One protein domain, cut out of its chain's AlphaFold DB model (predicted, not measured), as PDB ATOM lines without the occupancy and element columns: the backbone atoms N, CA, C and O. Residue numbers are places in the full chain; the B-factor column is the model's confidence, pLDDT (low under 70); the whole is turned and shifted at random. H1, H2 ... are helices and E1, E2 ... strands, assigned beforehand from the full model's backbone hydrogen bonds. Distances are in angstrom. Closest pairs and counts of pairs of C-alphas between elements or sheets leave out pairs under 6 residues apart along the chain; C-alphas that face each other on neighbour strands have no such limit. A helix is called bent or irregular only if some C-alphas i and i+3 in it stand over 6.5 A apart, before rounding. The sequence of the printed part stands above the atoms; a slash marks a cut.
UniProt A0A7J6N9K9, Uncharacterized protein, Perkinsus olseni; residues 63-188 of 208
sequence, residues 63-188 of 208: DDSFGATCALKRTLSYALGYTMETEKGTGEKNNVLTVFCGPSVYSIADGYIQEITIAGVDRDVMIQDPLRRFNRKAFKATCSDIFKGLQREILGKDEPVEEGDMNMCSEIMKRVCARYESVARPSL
ATOM      1  N   ASP A  63       1.898 -35.725  51.513       40.25
ATOM      2  CA  ASP A  63       2.420 -36.959  50.964       40.25
ATOM      3  C   ASP A  63       1.287 -37.976  51.119       40.25
ATOM      4  O   ASP A  63       0.900 -38.294  52.251       40.25
ATOM      5  N   ASP A  64       0.724 -38.446  49.999       36.00
ATOM      6  CA  ASP A  64      -0.463 -39.324  49.884       36.00
ATOM      7  C   ASP A  64      -0.363 -40.642  50.694       36.00
ATOM      8  O   ASP A  64      -1.267 -41.484  50.678       36.00
ATOM      9  N   SER A  65       0.744 -40.834  51.413       36.50
ATOM     10  CA  SER A  65       1.056 -41.995  52.237       36.50
ATOM     11  C   SER A  65       1.383 -41.677  53.707       36.50
ATOM     12  O   SER A  65       1.269 -42.588  54.521       36.50
ATOM     13  N   PHE A  66       1.766 -40.444  54.076       37.81
ATOM     14  CA  PHE A  66       2.397 -40.177  55.389       37.81
ATOM     15  C   PHE A  66       1.963 -38.895  56.098       37.81
ATOM     16  O   PHE A  66       2.350 -38.669  57.246       37.81
ATOM     17  N   GLY A  67       1.131 -38.075  55.460       40.50
ATOM     18  CA  GLY A  67       0.657 -36.855  56.079       40.50
ATOM     19  C   GLY A  67       1.781 -35.861  56.349       40.50
ATOM     20  O   GLY A  67       2.969 -36.046  56.074       40.50
ATOM     21  N   ALA A  68       1.364 -34.723  56.857       43.72
ATOM     22  CA  ALA A  68       2.157 -33.552  56.641       43.72
ATOM     23  C   ALA A  68       3.240 -33.335  57.697       43.72
ATOM     24  O   ALA A  68       2.943 -33.004  58.843       43.72
ATOM     25  N   THR A  69       4.499 -33.487  57.281       52.44
ATOM     26  CA  THR A  69       5.645 -33.574  58.188       52.44
ATOM     27  C   THR A  69       6.339 -32.230  58.372       52.44
ATOM     28  O   THR A  69       6.944 -31.696  57.447       52.44
ATOM     29  N   CYS A  70       6.313 -31.698  59.598       53.75
ATOM     30  CA  CYS A  70       7.183 -30.586  59.975       53.75
ATOM     31  C   CYS A  70       8.398 -31.074  60.759       53.75
ATOM     32  O   CYS A  70       8.252 -31.423  61.929       53.75
ATOM     33  N   ALA A  71       9.576 -31.082  60.124       56.91
ATOM     34  CA  ALA A  71      10.809 -31.597  60.712       56.91
ATOM     35  C   ALA A  71      11.753 -30.486  61.205       56.91
ATOM     36  O   ALA A  71      12.352 -29.762  60.414       56.91
ATOM     37  N   LEU A  72      11.986 -30.396  62.519       58.72
ATOM     38  CA  LEU A  72      13.092 -29.589  63.064       58.72
ATOM     39  C   LEU A  72      14.344 -30.446  63.221       58.72
ATOM     40  O   LEU A  72      14.601 -30.996  64.289       58.72
ATOM     41  N   LYS A  73      15.113 -30.592  62.138       57.34
ATOM     42  CA  LYS A  73      16.271 -31.495  62.086       57.34
ATOM     43  C   LYS A  73      17.582 -30.753  62.346       57.34
ATOM     44  O   LYS A  73      17.981 -29.890  61.572       57.34
ATOM     45  N   ARG A  74      18.300 -31.156  63.399       51.16
ATOM     46  CA  ARG A  74      19.726 -30.808  63.590       51.16
ATOM     47  C   ARG A  74      20.643 -31.926  63.081       51.16
ATOM     48  O   ARG A  74      21.661 -31.663  62.451       51.16
ATOM     49  N   THR A  75      20.262 -33.166  63.378       52.88
ATOM     50  CA  THR A  75      20.890 -34.445  62.993       52.88
ATOM     51  C   THR A  75      19.791 -35.515  62.968       52.88
ATOM     52  O   THR A  75      18.731 -35.274  63.539       52.88
ATOM     53  N   LEU A  76      20.019 -36.705  62.395       55.28
ATOM     54  CA  LEU A  76      19.034 -37.810  62.447       55.28
ATOM     55  C   LEU A  76      18.567 -38.137  63.879       55.28
ATOM     56  O   LEU A  76      17.421 -38.506  64.081       55.28
ATOM     57  N   SER A  77      19.423 -37.921  64.879       62.28
ATOM     58  CA  SER A  77      19.118 -38.209  66.285       62.28
ATOM     59  C   SER A  77      18.397 -37.083  67.041       62.28
ATOM     60  O   SER A  77      18.066 -37.270  68.201       62.28
ATOM     61  N   TYR A  78      18.188 -35.902  66.452       69.81
ATOM     62  CA  TYR A  78      17.486 -34.790  67.112       69.81
ATOM     63  C   TYR A  78      16.521 -34.145  66.127       69.81
ATOM     64  O   TYR A  78      16.929 -33.309  65.310       69.81
ATOM     65  N   ALA A  79      15.266 -34.569  66.213       73.75
ATOM     66  CA  ALA A  79      14.199 -34.190  65.304       73.75
ATOM     67  C   ALA A  79      12.850 -34.123  66.028       73.75
ATOM     68  O   ALA A  79      12.637 -34.768  67.051       73.75
ATOM     69  N   LEU A  80      11.943 -33.330  65.479       77.50
ATOM     70  CA  LEU A  80      10.543 -33.247  65.877       77.50
ATOM     71  C   LEU A  80       9.730 -33.464  64.609       77.50
ATOM     72  O   LEU A  80      10.052 -32.798  63.634       77.50
ATOM     73  N   GLY A  81       8.749 -34.362  64.604       77.81
ATOM     74  CA  GLY A  81       7.882 -34.629  63.457       77.81
ATOM     75  C   GLY A  81       6.417 -34.572  63.870       77.81
ATOM     76  O   GLY A  81       6.025 -35.245  64.815       77.81
ATOM     77  N   TYR A  82       5.622 -33.756  63.185       76.31
ATOM     78  CA  TYR A  82       4.162 -33.773  63.300       76.31
ATOM     79  C   TYR A  82       3.615 -34.556  62.123       76.31
ATOM     80  O   TYR A  82       4.028 -34.279  61.009       76.31
ATOM     81  N   THR A  83       2.699 -35.478  62.365       74.25
ATOM     82  CA  THR A  83       2.110 -36.340  61.345       74.25
ATOM     83  C   THR A  83       0.595 -36.326  61.518       74.25
ATOM     84  O   THR A  83       0.081 -36.481  62.628       74.25
ATOM     85  N   MET A  84      -0.128 -36.068  60.428       70.38
ATOM     86  CA  MET A  84      -1.590 -36.094  60.398       70.38
ATOM     87  C   MET A  84      -2.029 -37.213  59.465       70.38
ATOM     88  O   MET A  84      -2.011 -37.054  58.248       70.38
ATOM     89  N   GLU A  85      -2.426 -38.338  60.040       67.94
ATOM     90  CA  GLU A  85      -2.946 -39.475  59.291       67.94
ATOM     91  C   GLU A  85      -4.463 -39.365  59.210       67.94
ATOM     92  O   GLU A  85      -5.130 -39.061  60.197       67.94
ATOM     93  N   THR A  86      -5.027 -39.594  58.028       62.72
ATOM     94  CA  THR A  86      -6.479 -39.731  57.879       62.72
ATOM     95  C   THR A  86      -6.787 -41.201  57.652       62.72
ATOM     96  O   THR A  86      -6.359 -41.781  56.655       62.72
ATOM     97  N   GLU A  87      -7.522 -41.811  58.574       60.84
ATOM     98  CA  GLU A  87      -7.888 -43.216  58.466       60.84
ATOM     99  C   GLU A  87      -8.837 -43.424  57.272       60.84
ATOM    100  O   GLU A  87      -9.882 -42.772  57.123       60.84
ATOM    101  N   LYS A  88      -8.456 -44.345  56.377       47.28
ATOM    102  CA  LYS A  88      -9.241 -44.675  55.183       47.28
ATOM    103  C   LYS A  88     -10.562 -45.326  55.593       47.28
ATOM    104  O   LYS A  88     -10.581 -46.413  56.155       47.28
ATOM    105  N   GLY A  89     -11.673 -44.690  55.226       57.12
ATOM    106  CA  GLY A  89     -13.030 -45.222  55.396       57.12
ATOM    107  C   GLY A  89     -13.841 -44.539  56.496       57.12
ATOM    108  O   GLY A  89     -15.047 -44.380  56.324       57.12
ATOM    109  N   THR A  90     -13.201 -44.066  57.568       65.31
ATOM    110  CA  THR A  90     -13.844 -43.269  58.631       65.31
ATOM    111  C   THR A  90     -13.691 -41.768  58.380       65.31
ATOM    112  O   THR A  90     -14.569 -40.986  58.743       65.31
ATOM    113  N   GLY A  91     -12.598 -41.359  57.720       61.88
ATOM    114  CA  GLY A  91     -12.224 -39.951  57.587       61.88
ATOM    115  C   GLY A  91     -11.731 -39.342  58.904       61.88
ATOM    116  O   GLY A  91     -11.594 -38.120  58.999       61.88
ATOM    117  N   GLU A  92     -11.493 -40.175  59.920       64.94
ATOM    118  CA  GLU A  92     -10.987 -39.748  61.216       64.94
ATOM    119  C   GLU A  92      -9.513 -39.349  61.098       64.94
ATOM    120  O   GLU A  92      -8.731 -39.989  60.394       64.94
ATOM    121  N   LYS A  93      -9.151 -38.232  61.737       66.69
ATOM    122  CA  LYS A  93      -7.799 -37.671  61.676       66.69
ATOM    123  C   LYS A  93      -7.036 -38.004  62.948       66.69
ATOM    124  O   LYS A  93      -7.349 -37.453  64.004       66.69
ATOM    125  N   ASN A  94      -5.987 -38.800  62.810       73.88
ATOM    126  CA  ASN A  94      -5.053 -39.131  63.871       73.88
ATOM    127  C   ASN A  94      -3.853 -38.190  63.801       73.88
ATOM    128  O   ASN A  94      -3.141 -38.113  62.801       73.88
ATOM    129  N   ASN A  95      -3.661 -37.428  64.873       80.31
ATOM    130  CA  ASN A  95      -2.554 -36.491  64.998       80.31
ATOM    131  C   ASN A  95      -1.486 -37.126  65.880       80.31
ATOM    132  O   ASN A  95      -1.688 -37.262  67.089       80.31
ATOM    133  N   VAL A  96      -0.358 -37.475  65.274       83.31
ATOM    134  CA  VAL A  96       0.780 -38.088  65.953       83.31
ATOM    135  C   VAL A  96       1.944 -37.105  65.944       83.31
ATOM    136  O   VAL A  96       2.229 -36.453  64.942       83.31
ATOM    137  N   LEU A  97       2.596 -36.945  67.089       86.00
ATOM    138  CA  LEU A  97       3.839 -36.198  67.220       86.00
ATOM    139  C   LEU A  97       4.948 -37.160  67.631       86.00
ATOM    140  O   LEU A  97       4.824 -37.847  68.641       86.00
ATOM    141  N   THR A  98       6.058 -37.122  66.907       86.00
ATOM    142  CA  THR A  98       7.248 -37.917  67.201       86.00
ATOM    143  C   THR A  98       8.405 -37.004  67.588       86.00
ATOM    144  O   THR A  98       8.731 -36.049  66.880       86.00
ATOM    145  N   VAL A  99       9.052 -37.292  68.718       87.25
ATOM    146  CA  VAL A  99      10.207 -36.529  69.217       87.25
ATOM    147  C   VAL A  99      11.425 -37.444  69.294       87.25
ATOM    148  O   VAL A  99      11.419 -38.424  70.031       87.25
ATOM    149  N   PHE A 100      12.488 -37.098  68.574       84.31
ATOM    150  CA  PHE A 100      13.771 -37.801  68.578       84.31
ATOM    151  C   PHE A 100      14.776 -37.048  69.452       84.31
ATOM    152  O   PHE A 100      15.081 -35.879  69.199       84.31
ATOM    153  N   CYS A 101      15.304 -37.730  70.468       86.06
ATOM    154  CA  CYS A 101      16.213 -37.191  71.477       86.06
ATOM    155  C   CYS A 101      17.392 -38.139  71.714       86.06
ATOM    156  O   CYS A 101      17.492 -38.827  72.729       86.06
ATOM    157  N   GLY A 102      18.303 -38.186  70.748       83.06
ATOM    158  CA  GLY A 102      19.443 -39.091  70.747       83.06
ATOM    159  C   GLY A 102      18.990 -40.547  70.565       83.06
ATOM    160  O   GLY A 102      18.442 -40.871  69.513       83.06
ATOM    161  N   PRO A 103      19.219 -41.425  71.560       81.44
ATOM    162  CA  PRO A 103      18.779 -42.821  71.531       81.44
ATOM    163  C   PRO A 103      17.308 -43.010  71.929       81.44
ATOM    164  O   PRO A 103      16.847 -44.152  71.948       81.44
ATOM    165  N   SER A 104      16.613 -41.931  72.309       84.75
ATOM    166  CA  SER A 104      15.229 -41.980  72.781       84.75
ATOM    167  C   SER A 104      14.273 -41.429  71.727       84.75
ATOM    168  O   SER A 104      14.536 -40.363  71.161       84.75
ATOM    169  N   VAL A 105      13.155 -42.114  71.511       88.56
ATOM    170  CA  VAL A 105      12.048 -41.679  70.654       88.56
ATOM    171  C   VAL A 105      10.777 -41.650  71.492       88.56
ATOM    172  O   VAL A 105      10.529 -42.569  72.265       88.56
ATOM    173  N   TYR A 106       9.993 -40.586  71.357       88.44
ATOM    174  CA  TYR A 106       8.713 -40.420  72.040       88.44
ATOM    175  C   TYR A 106       7.607 -40.321  70.998       88.44
ATOM    176  O   TYR A 106       7.686 -39.446  70.134       88.44
ATOM    177  N   SER A 107       6.585 -41.169  71.106       90.44
ATOM    178  CA  SER A 107       5.358 -41.085  70.310       90.44
ATOM    179  C   SER A 107       4.240 -40.477  71.148       90.44
ATOM    180  O   SER A 107       3.962 -40.931  72.264       90.44
ATOM    181  N   ILE A 108       3.627 -39.413  70.637       90.25
ATOM    182  CA  ILE A 108       2.593 -38.642  71.318       90.25
ATOM    183  C   ILE A 108       1.327 -38.626  70.473       90.25
ATOM    184  O   ILE A 108       1.333 -38.130  69.350       90.25
ATOM    185  N   ALA A 109       0.223 -39.060  71.070       86.50
ATOM    186  CA  ALA A 109      -1.113 -38.957  70.500       86.50
ATOM    187  C   ALA A 109      -2.110 -38.539  71.590       86.50
ATOM    188  O   ALA A 109      -1.921 -38.792  72.782       86.50
ATOM    189  N   ASP A 110      -3.137 -37.788  71.195       84.31
ATOM    190  CA  ASP A 110      -4.199 -37.292  72.086       84.31
ATOM    191  C   ASP A 110      -3.722 -36.492  73.315       84.31
ATOM    192  O   ASP A 110      -4.425 -36.325  74.317       84.31
ATOM    193  N   GLY A 111      -2.524 -35.907  73.223       85.00
ATOM    194  CA  GLY A 111      -1.908 -35.138  74.304       85.00
ATOM    195  C   GLY A 111      -1.264 -35.991  75.397       85.00
ATOM    196  O   GLY A 111      -1.050 -35.484  76.504       85.00
ATOM    197  N   TYR A 112      -0.951 -37.249  75.089       90.56
ATOM    198  CA  TYR A 112      -0.193 -38.160  75.933       90.56
ATOM    199  C   TYR A 112       0.968 -38.761  75.150       90.56
ATOM    200  O   TYR A 112       0.828 -39.084  73.977       90.56
ATOM    201  N   ILE A 113       2.102 -38.929  75.820       89.50
ATOM    202  CA  ILE A 113       3.147 -39.851  75.388       89.50
ATOM    203  C   ILE A 113       2.579 -41.254  75.589       89.50
ATOM    204  O   ILE A 113       2.215 -41.597  76.721       89.50
ATOM    205  N   GLN A 114       2.470 -42.004  74.498       87.69
ATOM    206  CA  GLN A 114       1.921 -43.361  74.468       87.69
ATOM    207  C   GLN A 114       3.023 -44.414  74.352       87.69
ATOM    208  O   GLN A 114       2.912 -45.485  74.936       87.69
ATOM    209  N   GLU A 115       4.122 -44.075  73.679       87.12
ATOM    210  CA  GLU A 115       5.246 -44.983  73.476       87.12
ATOM    211  C   GLU A 115       6.572 -44.255  73.692       87.12
ATOM    212  O   GLU A 115       6.732 -43.081  73.325       87.12
ATOM    213  N   ILE A 116       7.526 -44.957  74.301       86.88
ATOM    214  CA  ILE A 116       8.912 -44.517  74.422       86.88
ATOM    215  C   ILE A 116       9.832 -45.639  73.952       86.88
ATOM    216  O   ILE A 116       9.917 -46.676  74.609       86.88
ATOM    217  N   THR A 117      10.596 -45.391  72.895       84.75
ATOM    218  CA  THR A 117      11.695 -46.264  72.471       84.75
ATOM    219  C   THR A 117      12.996 -45.745  73.060       84.75
ATOM    220  O   THR A 117      13.341 -44.585  72.846       84.75
ATOM    221  N   ILE A 118      13.764 -46.574  73.767       82.12
ATOM    222  CA  ILE A 118      15.112 -46.212  74.242       82.12
ATOM    223  C   ILE A 118      16.096 -47.282  73.823       82.12
ATOM    224  O   ILE A 118      15.979 -48.430  74.242       82.12
ATOM    225  N   ALA A 119      17.088 -46.894  73.019       78.81
ATOM    226  CA  ALA A 119      18.099 -47.812  72.498       78.81
ATOM    227  C   ALA A 119      17.481 -49.067  71.835       78.81
ATOM    228  O   ALA A 119      18.012 -50.167  71.966       78.81
ATOM    229  N   GLY A 120      16.349 -48.887  71.141       73.81
ATOM    230  CA  GLY A 120      15.622 -49.954  70.445       73.81
ATOM    231  C   GLY A 120      14.689 -50.795  71.319       73.81
ATOM    232  O   GLY A 120      14.224 -51.833  70.862       73.81
ATOM    233  N   VAL A 121      14.437 -50.391  72.570       78.88
ATOM    234  CA  VAL A 121      13.459 -51.046  73.449       78.88
ATOM    235  C   VAL A 121      12.232 -50.161  73.601       78.88
ATOM    236  O   VAL A 121      12.337 -49.081  74.188       78.88
ATOM    237  N   ASP A 122      11.091 -50.647  73.121       84.50
ATOM    238  CA  ASP A 122       9.808 -49.947  73.189       84.50
ATOM    239  C   ASP A 122       9.128 -50.161  74.541       84.50
ATOM    240  O   ASP A 122       9.240 -51.217  75.179       84.50
ATOM    241  N   ARG A 123       8.434 -49.124  75.008       82.62
ATOM    242  CA  ARG A 123       7.639 -49.150  76.232       82.62
ATOM    243  C   ARG A 123       6.338 -48.402  76.028       82.62
ATOM    244  O   ARG A 123       6.360 -47.191  75.807       82.62
ATOM    245  N   ASP A 124       5.239 -49.108  76.248       87.50
ATOM    246  CA  ASP A 124       3.921 -48.497  76.354       87.50
ATOM    247  C   ASP A 124       3.819 -47.733  77.673       87.50
ATOM    248  O   ASP A 124       4.068 -48.258  78.764       87.50
ATOM    249  N   VAL A 125       3.458 -46.462  77.578       87.06
ATOM    250  CA  VAL A 125       3.299 -45.568  78.721       87.06
ATOM    251  C   VAL A 125       2.061 -44.705  78.532       87.06
ATOM    252  O   VAL A 125       1.467 -44.638  77.466       87.06
ATOM    253  N   MET A 126       1.660 -44.009  79.587       89.81
ATOM    254  CA  MET A 126       0.614 -42.999  79.492       89.81
ATOM    255  C   MET A 126       1.022 -41.814  80.351       89.81
ATOM    256  O   MET A 126       0.714 -41.731  81.538       89.81
ATOM    257  N   ILE A 127       1.801 -40.920  79.748       90.12
ATOM    258  CA  ILE A 127       2.370 -39.749  80.420       90.12
ATOM    259  C   ILE A 127       1.812 -38.514  79.740       90.12
ATOM    260  O   ILE A 127       1.792 -38.426  78.518       90.12
ATOM    261  N   GLN A 128       1.344 -37.541  80.515       93.00
ATOM    262  CA  GLN A 128       0.826 -36.312  79.930       93.00
ATOM    263  C   GLN A 128       1.915 -35.593  79.121       93.00
ATOM    264  O   GLN A 128       3.020 -35.371  79.615       93.00
ATOM    265  N   ASP A 129       1.575 -35.182  77.897       91.94
ATOM    266  CA  ASP A 129       2.485 -34.439  77.031       91.94
ATOM    267  C   ASP A 129       2.885 -33.096  77.687       91.94
ATOM    268  O   ASP A 129       2.013 -32.253  77.957       91.94
ATOM    269  N   PRO A 130       4.188 -32.849  77.938       92.38
ATOM    270  CA  PRO A 130       4.657 -31.627  78.588       92.38
ATOM    271  C   PRO A 130       4.413 -30.373  77.739       92.38
ATOM    272  O   PRO A 130       4.406 -29.264  78.273       92.38
ATOM    273  N   LEU A 131       4.189 -30.529  76.431       92.19
ATOM    274  CA  LEU A 131       3.868 -29.452  75.496       92.19
ATOM    275  C   LEU A 131       2.426 -29.539  74.976       92.19
ATOM    276  O   LEU A 131       2.086 -28.875  73.999       92.19
ATOM    277  N   ARG A 132       1.528 -30.259  75.666       90.81
ATOM    278  CA  ARG A 132       0.148 -30.543  75.217       90.81
ATOM    279  C   ARG A 132      -0.607 -29.335  74.673       90.81
ATOM    280  O   ARG A 132      -1.291 -29.420  73.653       90.81
ATOM    281  N   ARG A 133      -0.533 -28.194  75.369       88.94
ATOM    282  CA  ARG A 133      -1.238 -26.963  74.960       88.94
ATOM    283  C   ARG A 133      -0.697 -26.397  73.651       88.94
ATOM    284  O   ARG A 133      -1.480 -25.866  72.864       88.94
ATOM    285  N   PHE A 134       0.614 -26.487  73.459       90.25
ATOM    286  CA  PHE A 134       1.300 -26.058  72.253       90.25
ATOM    287  C   PHE A 134       1.021 -27.038  71.105       90.25
ATOM    288  O   PHE A 134       0.460 -26.634  70.088       90.25
ATOM    289  N   ASN A 135       1.274 -28.331  71.316       88.00
ATOM    290  CA  ASN A 135       1.136 -29.374  70.296       88.00
ATOM    291  C   ASN A 135      -0.290 -29.472  69.744       88.00
ATOM    292  O   ASN A 135      -0.485 -29.567  68.537       88.00
ATOM    293  N   ARG A 136      -1.317 -29.305  70.591       85.56
ATOM    294  CA  ARG A 136      -2.721 -29.253  70.138       85.56
ATOM    295  C   ARG A 136      -2.992 -28.133  69.122       85.56
ATOM    296  O   ARG A 136      -3.908 -28.252  68.308       85.56
ATOM    297  N   LYS A 137      -2.257 -27.022  69.199       86.62
ATOM    298  CA  LYS A 137      -2.364 -25.903  68.252       86.62
ATOM    299  C   LYS A 137      -1.470 -26.110  67.028       86.62
ATOM    300  O   LYS A 137      -1.854 -25.676  65.948       86.62
ATOM    301  N   ALA A 138      -0.331 -26.784  67.196       82.69
ATOM    302  CA  ALA A 138       0.652 -27.028  66.143       82.69
ATOM    303  C   ALA A 138       0.063 -27.776  64.934       82.69
ATOM    304  O   ALA A 138       0.294 -27.361  63.807       82.69
ATOM    305  N   PHE A 139      -0.809 -28.770  65.146       77.12
ATOM    306  CA  PHE A 139      -1.498 -29.495  64.059       77.12
ATOM    307  C   PHE A 139      -2.444 -28.635  63.194       77.12
ATOM    308  O   PHE A 139      -3.033 -29.124  62.236       77.12
ATOM    309  N   LYS A 140      -2.634 -27.354  63.532       81.31
ATOM    310  CA  LYS A 140      -3.426 -26.386  62.752       81.31
ATOM    311  C   LYS A 140      -2.581 -25.234  62.198       81.31
ATOM    312  O   LYS A 140      -3.147 -24.292  61.649       81.31
ATOM    313  N   ALA A 141      -1.270 -25.263  62.414       74.50
ATOM    314  CA  ALA A 141      -0.352 -24.162  62.145       74.50
ATOM    315  C   ALA A 141       0.597 -24.501  60.985       74.50
ATOM    316  O   ALA A 141       0.745 -25.662  60.629       74.50
ATOM    317  N   THR A 142       1.254 -23.507  60.387       72.19
ATOM    318  CA  THR A 142       2.311 -23.787  59.399       72.19
ATOM    319  C   THR A 142       3.599 -24.240  60.086       72.19
ATOM    320  O   THR A 142       3.795 -24.012  61.281       72.19
ATOM    321  N   CYS A 143       4.533 -24.820  59.332       70.25
ATOM    322  CA  CYS A 143       5.850 -25.164  59.863       70.25
ATOM    323  C   CYS A 143       6.598 -23.974  60.482       70.25
ATOM    324  O   CYS A 143       7.164 -24.084  61.572       70.25
ATOM    325  N   SER A 144       6.550 -22.817  59.816       71.19
ATOM    326  CA  SER A 144       7.150 -21.579  60.321       71.19
ATOM    327  C   SER A 144       6.505 -21.148  61.643       71.19
ATOM    328  O   SER A 144       7.202 -20.762  62.583       71.19
ATOM    329  N   ASP A 145       5.180 -21.280  61.766       76.62
ATOM    330  CA  ASP A 145       4.456 -20.968  63.005       76.62
ATOM    331  C   ASP A 145       4.815 -21.926  64.142       76.62
ATOM    332  O   ASP A 145       4.937 -21.498  65.290       76.62
ATOM    333  N   ILE A 146       5.019 -23.212  63.839       77.75
ATOM    334  CA  ILE A 146       5.481 -24.200  64.817       77.75
ATOM    335  C   ILE A 146       6.874 -23.815  65.319       77.75
ATOM    336  O   ILE A 146       7.094 -23.779  66.528       77.75
ATOM    337  N   PHE A 147       7.803 -23.470  64.425       75.62
ATOM    338  CA  PHE A 147       9.152 -23.065  64.818       75.62
ATOM    339  C   PHE A 147       9.154 -21.795  65.678       75.62
ATOM    340  O   PHE A 147       9.707 -21.795  66.780       75.62
ATOM    341  N   LYS A 148       8.473 -20.733  65.229       76.88
ATOM    342  CA  LYS A 148       8.336 -19.473  65.983       76.88
ATOM    343  C   LYS A 148       7.634 -19.693  67.320       76.88
ATOM    344  O   LYS A 148       8.020 -19.132  68.346       76.88
ATOM    345  N   GLY A 149       6.610 -20.537  67.322       81.75
ATOM    346  CA  GLY A 149       5.865 -20.908  68.512       81.75
ATOM    347  C   GLY A 149       6.721 -21.673  69.522       81.75
ATOM    348  O   GLY A 149       6.687 -21.342  70.705       81.75
ATOM    349  N   LEU A 150       7.547 -22.620  69.069       82.38
ATOM    350  CA  LEU A 150       8.523 -23.310  69.914       82.38
ATOM    351  C   LEU A 150       9.582 -22.347  70.439       82.38
ATOM    352  O   LEU A 150       9.914 -22.408  71.617       82.38
ATOM    353  N   GLN A 151      10.081 -21.422  69.619       79.25
ATOM    354  CA  GLN A 151      11.015 -20.398  70.080       79.25
ATOM    355  C   GLN A 151      10.421 -19.595  71.252       79.25
ATOM    356  O   GLN A 151      11.084 -19.416  72.276       79.25
ATOM    357  N   ARG A 152       9.153 -19.183  71.153       83.62
ATOM    358  CA  ARG A 152       8.454 -18.487  72.241       83.62
ATOM    359  C   ARG A 152       8.236 -19.386  73.460       83.62
ATOM    360  O   ARG A 152       8.604 -19.012  74.567       83.62
ATOM    361  N   GLU A 153       7.681 -20.578  73.265       85.81
ATOM    362  CA  GLU A 153       7.294 -21.508  74.340       85.81
ATOM    363  C   GLU A 153       8.498 -22.074  75.117       85.81
ATOM    364  O   GLU A 153       8.427 -22.354  76.319       85.81
ATOM    365  N   ILE A 154       9.619 -22.277  74.426       83.81
ATOM    366  CA  ILE A 154      10.791 -22.983  74.946       83.81
ATOM    367  C   ILE A 154      11.895 -22.018  75.383       83.81
ATOM    368  O   ILE A 154      12.575 -22.270  76.388       83.81
ATOM    369  N   LEU A 155      12.086 -20.919  74.646       79.38
ATOM    370  CA  LEU A 155      13.144 -19.941  74.912       79.38
ATOM    371  C   LEU A 155      12.630 -18.636  75.526       79.38
ATOM    372  O   LEU A 155      13.452 -17.861  76.004       79.38
ATOM    373  N   GLY A 156      11.314 -18.398  75.546       76.81
ATOM    374  CA  GLY A 156      10.729 -17.168  76.090       76.81
ATOM    375  C   GLY A 156      11.049 -15.924  75.261       76.81
ATOM    376  O   GLY A 156      11.076 -14.824  75.802       76.81
ATOM    377  N   LYS A 157      11.361 -16.090  73.968       66.44
ATOM    378  CA  LYS A 157      11.677 -14.979  73.062       66.44
ATOM    379  C   LYS A 157      10.429 -14.569  72.285       66.44
ATOM    380  O   LYS A 157       9.862 -15.389  71.565       66.44
ATOM    381  N   ASP A 158      10.026 -13.309  72.429       63.38
ATOM    382  CA  ASP A 158       8.852 -12.763  71.739       63.38
ATOM    383  C   ASP A 158       9.145 -12.338  70.297       63.38
ATOM    384  O   ASP A 158       8.263 -12.461  69.442       63.38
ATOM    385  N   GLU A 159      10.381 -11.914  70.019       62.00
ATOM    386  CA  GLU A 159      10.867 -11.625  68.670       62.00
ATOM    387  C   GLU A 159      11.374 -12.918  68.005       62.00
ATOM    388  O   GLU A 159      12.349 -13.524  68.478       62.00
ATOM    389  N   PRO A 160      10.710 -13.389  66.931       59.50
ATOM    390  CA  PRO A 160      11.149 -14.574  66.215       59.50
ATOM    391  C   PRO A 160      12.480 -14.278  65.523       59.50
ATOM    392  O   PRO A 160      12.616 -13.271  64.833       59.50
ATOM    393  N   VAL A 161      13.468 -15.151  65.720       61.28
ATOM    394  CA  VAL A 161      14.732 -15.050  64.984       61.28
ATOM    395  C   VAL A 161      14.487 -15.576  63.575       61.28
ATOM    396  O   VAL A 161      13.710 -16.518  63.394       61.28
ATOM    397  N   GLU A 162      15.104 -14.940  62.580       54.94
ATOM    398  CA  GLU A 162      14.962 -15.357  61.188       54.94
ATOM    399  C   GLU A 162      15.351 -16.830  60.992       54.94
ATOM    400  O   GLU A 162      16.227 -17.390  61.663       54.94
ATOM    401  N   GLU A 163      14.643 -17.463  60.064       50.44
ATOM    402  CA  GLU A 163      14.832 -18.851  59.673       50.44
ATOM    403  C   GLU A 163      16.273 -19.053  59.166       50.44
ATOM    404  O   GLU A 163      16.730 -18.350  58.269       50.44
ATOM    405  N   GLY A 164      17.024 -19.973  59.784       48.78
ATOM    406  CA  GLY A 164      18.433 -20.228  59.438       48.78
ATOM    407  C   GLY A 164      19.448 -20.051  60.575       48.78
ATOM    408  O   GLY A 164      20.605 -20.448  60.413       48.78
ATOM    409  N   ASP A 165      19.047 -19.550  61.751       59.94
ATOM    410  CA  ASP A 165      19.920 -19.563  62.936       59.94
ATOM    411  C   ASP A 165      20.030 -20.981  63.538       59.94
ATOM    412  O   ASP A 165      19.217 -21.432  64.354       59.94
ATOM    413  N   MET A 166      21.081 -21.703  63.135       55.59
ATOM    414  CA  MET A 166      21.368 -23.065  63.603       55.59
ATOM    415  C   MET A 166      21.534 -23.175  65.127       55.59
ATOM    416  O   MET A 166      21.239 -24.230  65.701       55.59
ATOM    417  N   ASN A 167      21.998 -22.117  65.802       65.50
ATOM    418  CA  ASN A 167      22.166 -22.147  67.254       65.50
ATOM    419  C   ASN A 167      20.804 -22.171  67.951       65.50
ATOM    420  O   ASN A 167      20.623 -22.922  68.910       65.50
ATOM    421  N   MET A 168      19.834 -21.430  67.410       71.31
ATOM    422  CA  MET A 168      18.470 -21.368  67.929       71.31
ATOM    423  C   MET A 168      17.776 -22.724  67.851       71.31
ATOM    424  O   MET A 168      17.242 -23.220  68.840       71.31
ATOM    425  N   CYS A 169      17.836 -23.365  66.686       70.50
ATOM    426  CA  CYS A 169      17.199 -24.658  66.462       70.50
ATOM    427  C   CYS A 169      17.816 -25.748  67.356       70.50
ATOM    428  O   CYS A 169      17.106 -26.540  67.979       70.50
ATOM    429  N   SER A 170      19.146 -25.733  67.530       71.44
ATOM    430  CA  SER A 170      19.806 -26.613  68.498       71.44
ATOM    431  C   SER A 170      19.370 -26.346  69.937       71.44
ATOM    432  O   SER A 170      19.323 -27.293  70.725       71.44
ATOM    433  N   GLU A 171      19.155 -25.092  70.321       77.56
ATOM    434  CA  GLU A 171      18.747 -24.741  71.679       77.56
ATOM    435  C   GLU A 171      17.302 -25.173  71.952       77.56
ATOM    436  O   GLU A 171      17.039 -25.797  72.982       77.56
ATOM    437  N   ILE A 172      16.397 -24.935  70.995       80.62
ATOM    438  CA  ILE A 172      15.009 -25.411  71.038       80.62
ATOM    439  C   ILE A 172      14.994 -26.929  71.217       80.62
ATOM    440  O   ILE A 172      14.425 -27.410  72.194       80.62
ATOM    441  N   MET A 173      15.679 -27.683  70.350       79.31
ATOM    442  CA  MET A 173      15.661 -29.149  70.411       79.31
ATOM    443  C   MET A 173      16.235 -29.698  71.718       79.31
ATOM    444  O   MET A 173      15.651 -30.603  72.307       79.31
ATOM    445  N   LYS A 174      17.330 -29.122  72.234       83.50
ATOM    446  CA  LYS A 174      17.880 -29.518  73.542       83.50
ATOM    447  C   LYS A 174      16.860 -29.345  74.664       83.50
ATOM    448  O   LYS A 174      16.726 -30.223  75.512       83.50
ATOM    449  N   ARG A 175      16.143 -28.220  74.684       87.44
ATOM    450  CA  ARG A 175      15.161 -27.932  75.735       87.44
ATOM    451  C   ARG A 175      13.867 -28.729  75.568       87.44
ATOM    452  O   ARG A 175      13.303 -29.143  76.576       87.44
ATOM    453  N   VAL A 176      13.418 -28.968  74.335       89.38
ATOM    454  CA  VAL A 176      12.307 -29.888  74.044       89.38
ATOM    455  C   VAL A 176      12.652 -31.273  74.587       89.38
ATOM    456  O   VAL A 176      11.923 -31.784  75.432       89.38
ATOM    457  N   CYS A 177      13.808 -31.824  74.211       88.25
ATOM    458  CA  CYS A 177      14.251 -33.130  74.696       88.25
ATOM    459  C   CYS A 177      14.366 -33.194  76.217       88.25
ATOM    460  O   CYS A 177      13.847 -34.127  76.819       88.25
ATOM    461  N   ALA A 178      14.936 -32.170  76.857       90.25
ATOM    462  CA  ALA A 178      15.010 -32.113  78.313       90.25
ATOM    463  C   ALA A 178      13.621 -32.166  78.984       90.25
ATOM    464  O   ALA A 178      13.471 -32.810  80.023       90.25
ATOM    465  N   ARG A 179      12.592 -31.529  78.399       92.25
ATOM    466  CA  ARG A 179      11.210 -31.610  78.911       92.25
ATOM    467  C   ARG A 179      10.654 -33.031  78.791       92.25
ATOM    468  O   ARG A 179      10.164 -33.549  79.793       92.25
ATOM    469  N   TYR A 180      10.765 -33.670  77.624       91.62
ATOM    470  CA  TYR A 180      10.274 -35.043  77.417       91.62
ATOM    471  C   TYR A 180      11.012 -36.065  78.292       91.62
ATOM    472  O   TYR A 180      10.376 -36.852  78.989       91.62
ATOM    473  N   GLU A 181      12.341 -35.987  78.366       89.81
ATOM    474  CA  GLU A 181      13.144 -36.848  79.241       89.81
ATOM    475  C   GLU A 181      12.764 -36.680  80.718       89.81
ATOM    476  O   GLU A 181      12.681 -37.664  81.455       89.81
ATOM    477  N   SER A 182      12.502 -35.446  81.168       90.81
ATOM    478  CA  SER A 182      12.156 -35.185  82.571       90.81
ATOM    479  C   SER A 182      10.846 -35.846  83.003       90.81
ATOM    480  O   SER A 182      10.780 -36.374  84.114       90.81
ATOM    481  N   VAL A 183       9.831 -35.864  82.128       89.75
ATOM    482  CA  VAL A 183       8.530 -36.488  82.425       89.75
ATOM    483  C   VAL A 183       8.542 -37.996  82.203       89.75
ATOM    484  O   VAL A 183       7.799 -38.708  82.868       89.75
ATOM    485  N   ALA A 184       9.403 -38.490  81.311       86.25
ATOM    486  CA  ALA A 184       9.560 -39.913  81.034       86.25
ATOM    487  C   ALA A 184      10.381 -40.648  82.100       86.25
ATOM    488  O   ALA A 184      10.108 -41.810  82.393       86.25
ATOM    489  N   ARG A 185      11.375 -39.981  82.705       83.69
ATOM    490  CA  ARG A 185      12.323 -40.586  83.655       83.69
ATOM    491  C   ARG A 185      11.671 -41.454  84.749       83.69
ATOM    492  O   ARG A 185      12.219 -42.528  84.994       83.69
ATOM    493  N   PRO A 186      10.559 -41.068  85.407       81.19
ATOM    494  CA  PRO A 186       9.911 -41.912  86.415       81.19
ATOM    495  C   PRO A 186       9.446 -43.269  85.867       81.19
ATOM    496  O   PRO A 186       9.629 -44.283  86.530       81.19
ATOM    497  N   SER A 187       8.926 -43.301  84.640       71.00
ATOM    498  CA  SER A 187       8.437 -44.517  83.969       71.00
ATOM    499  C   SER A 187       9.562 -45.408  83.425       71.00
ATOM    500  O   SER A 187       9.331 -46.540  83.000       71.00
ATOM    501  N   LEU A 188      10.797 -44.900  83.420       68.25
ATOM    502  CA  LEU A 188      11.980 -45.611  82.940       68.25
ATOM    503  C   LEU A 188      12.764 -46.293  84.060       68.25
ATOM    504  O   LEU A 188      13.585 -47.168  83.776       68.25
TER     505      LEU A 188
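Overview. This is residues 63 to 188 of the 208 residues of an uncharacterized protein of Perkinsus olseni (UniProt A0A7J6N9K9). What shape does the chain make? A twisted five-stranded sheet forms a wall, with the long helix H3 running slantwise over one face and the short helix H1 over the same face, while H2 packs on H1 and H3, off the sheet. Only the tip of the E1 and E2 hairpin, residues 87 to 92, sticks out. What are the parts and size? The printed part has 126 residues of mixed class, in chain order E1 E2 E3 E4 E5 H1 H2 H3, and the antiparallel sheet has the order E1 - E2 - E3 - E4 - E5. It is compact, with a radius of gyration of the C-alphas of 14.5 A and spans of 42 by 34 by 25 A.

Arrangement. How is the sheet joined? E1, residues 78 to 86, E2, 93 to 101, E3, 104 to 109, E4, 112 to 118, and E5, 121 to 128, form a meander, each strand the antiparallel neighbour of the one before. N 81 and O 98 are 2.8 A apart, N 99 and O 106 2.9 A, N 107 and O 115 2.9 A, and N 116 and O 123 2.9 A, each within hydrogen-bond range. What is on the sheet? H3, residues 166 to 188, has a height over the sheet of 7.5 A, and its closest C-alphas to E2 are those of Cys 177 and Cys 101, 5.5 A apart. H1, residues 132 to 138, is on the same face at a height over the sheet of 9.8 A. How do the helices meet? H2, residues 143 to 155, touches H1 with a shallow tilt of 28 degrees, opposite ways, a helical hairpin whose closest C-alphas, Ala 138 and Ile 146, are 5.8 A apart. With residues 150 to 155 alone H2 touches H3, the closest C-alphas being Ile 154 and Ile 172, 6.2 A apart. Every O i to N i+4 pair is within hydrogen-bond range in H2, against 2 of 3 in H1 and 17 of 19 in H3.

Along the chain. Where do the elements begin and end? E1 starts at C-alpha 78 (17.486, -34.790, 67.112), and H3 ends at C-alpha 188 (11.980, -45.611, 82.940). How long are they? E1 measures 26.2 A, E2 25.9 A, E5 20.5 A, H2 17.5 A and H3 31.2 A. Are any uneven? E5 bends by 58 degrees at residue 124. H3 has a kink of 36 degrees near residue 182 and is only just irregular, with C-alphas 183 and 186 6.9 A apart.

Size, cuts and confidence. How far does it reach? The two C-alphas farthest apart, Gly 89 and Asn 167, are 43.7 A apart. Is it continuous? The printed part has no cut, and no link is long. Where is confidence low? The mean pLDDT of the printed part is 75.2, and residues 63 to 78, 85 to 93, 157 to 167 and 188 are under 70.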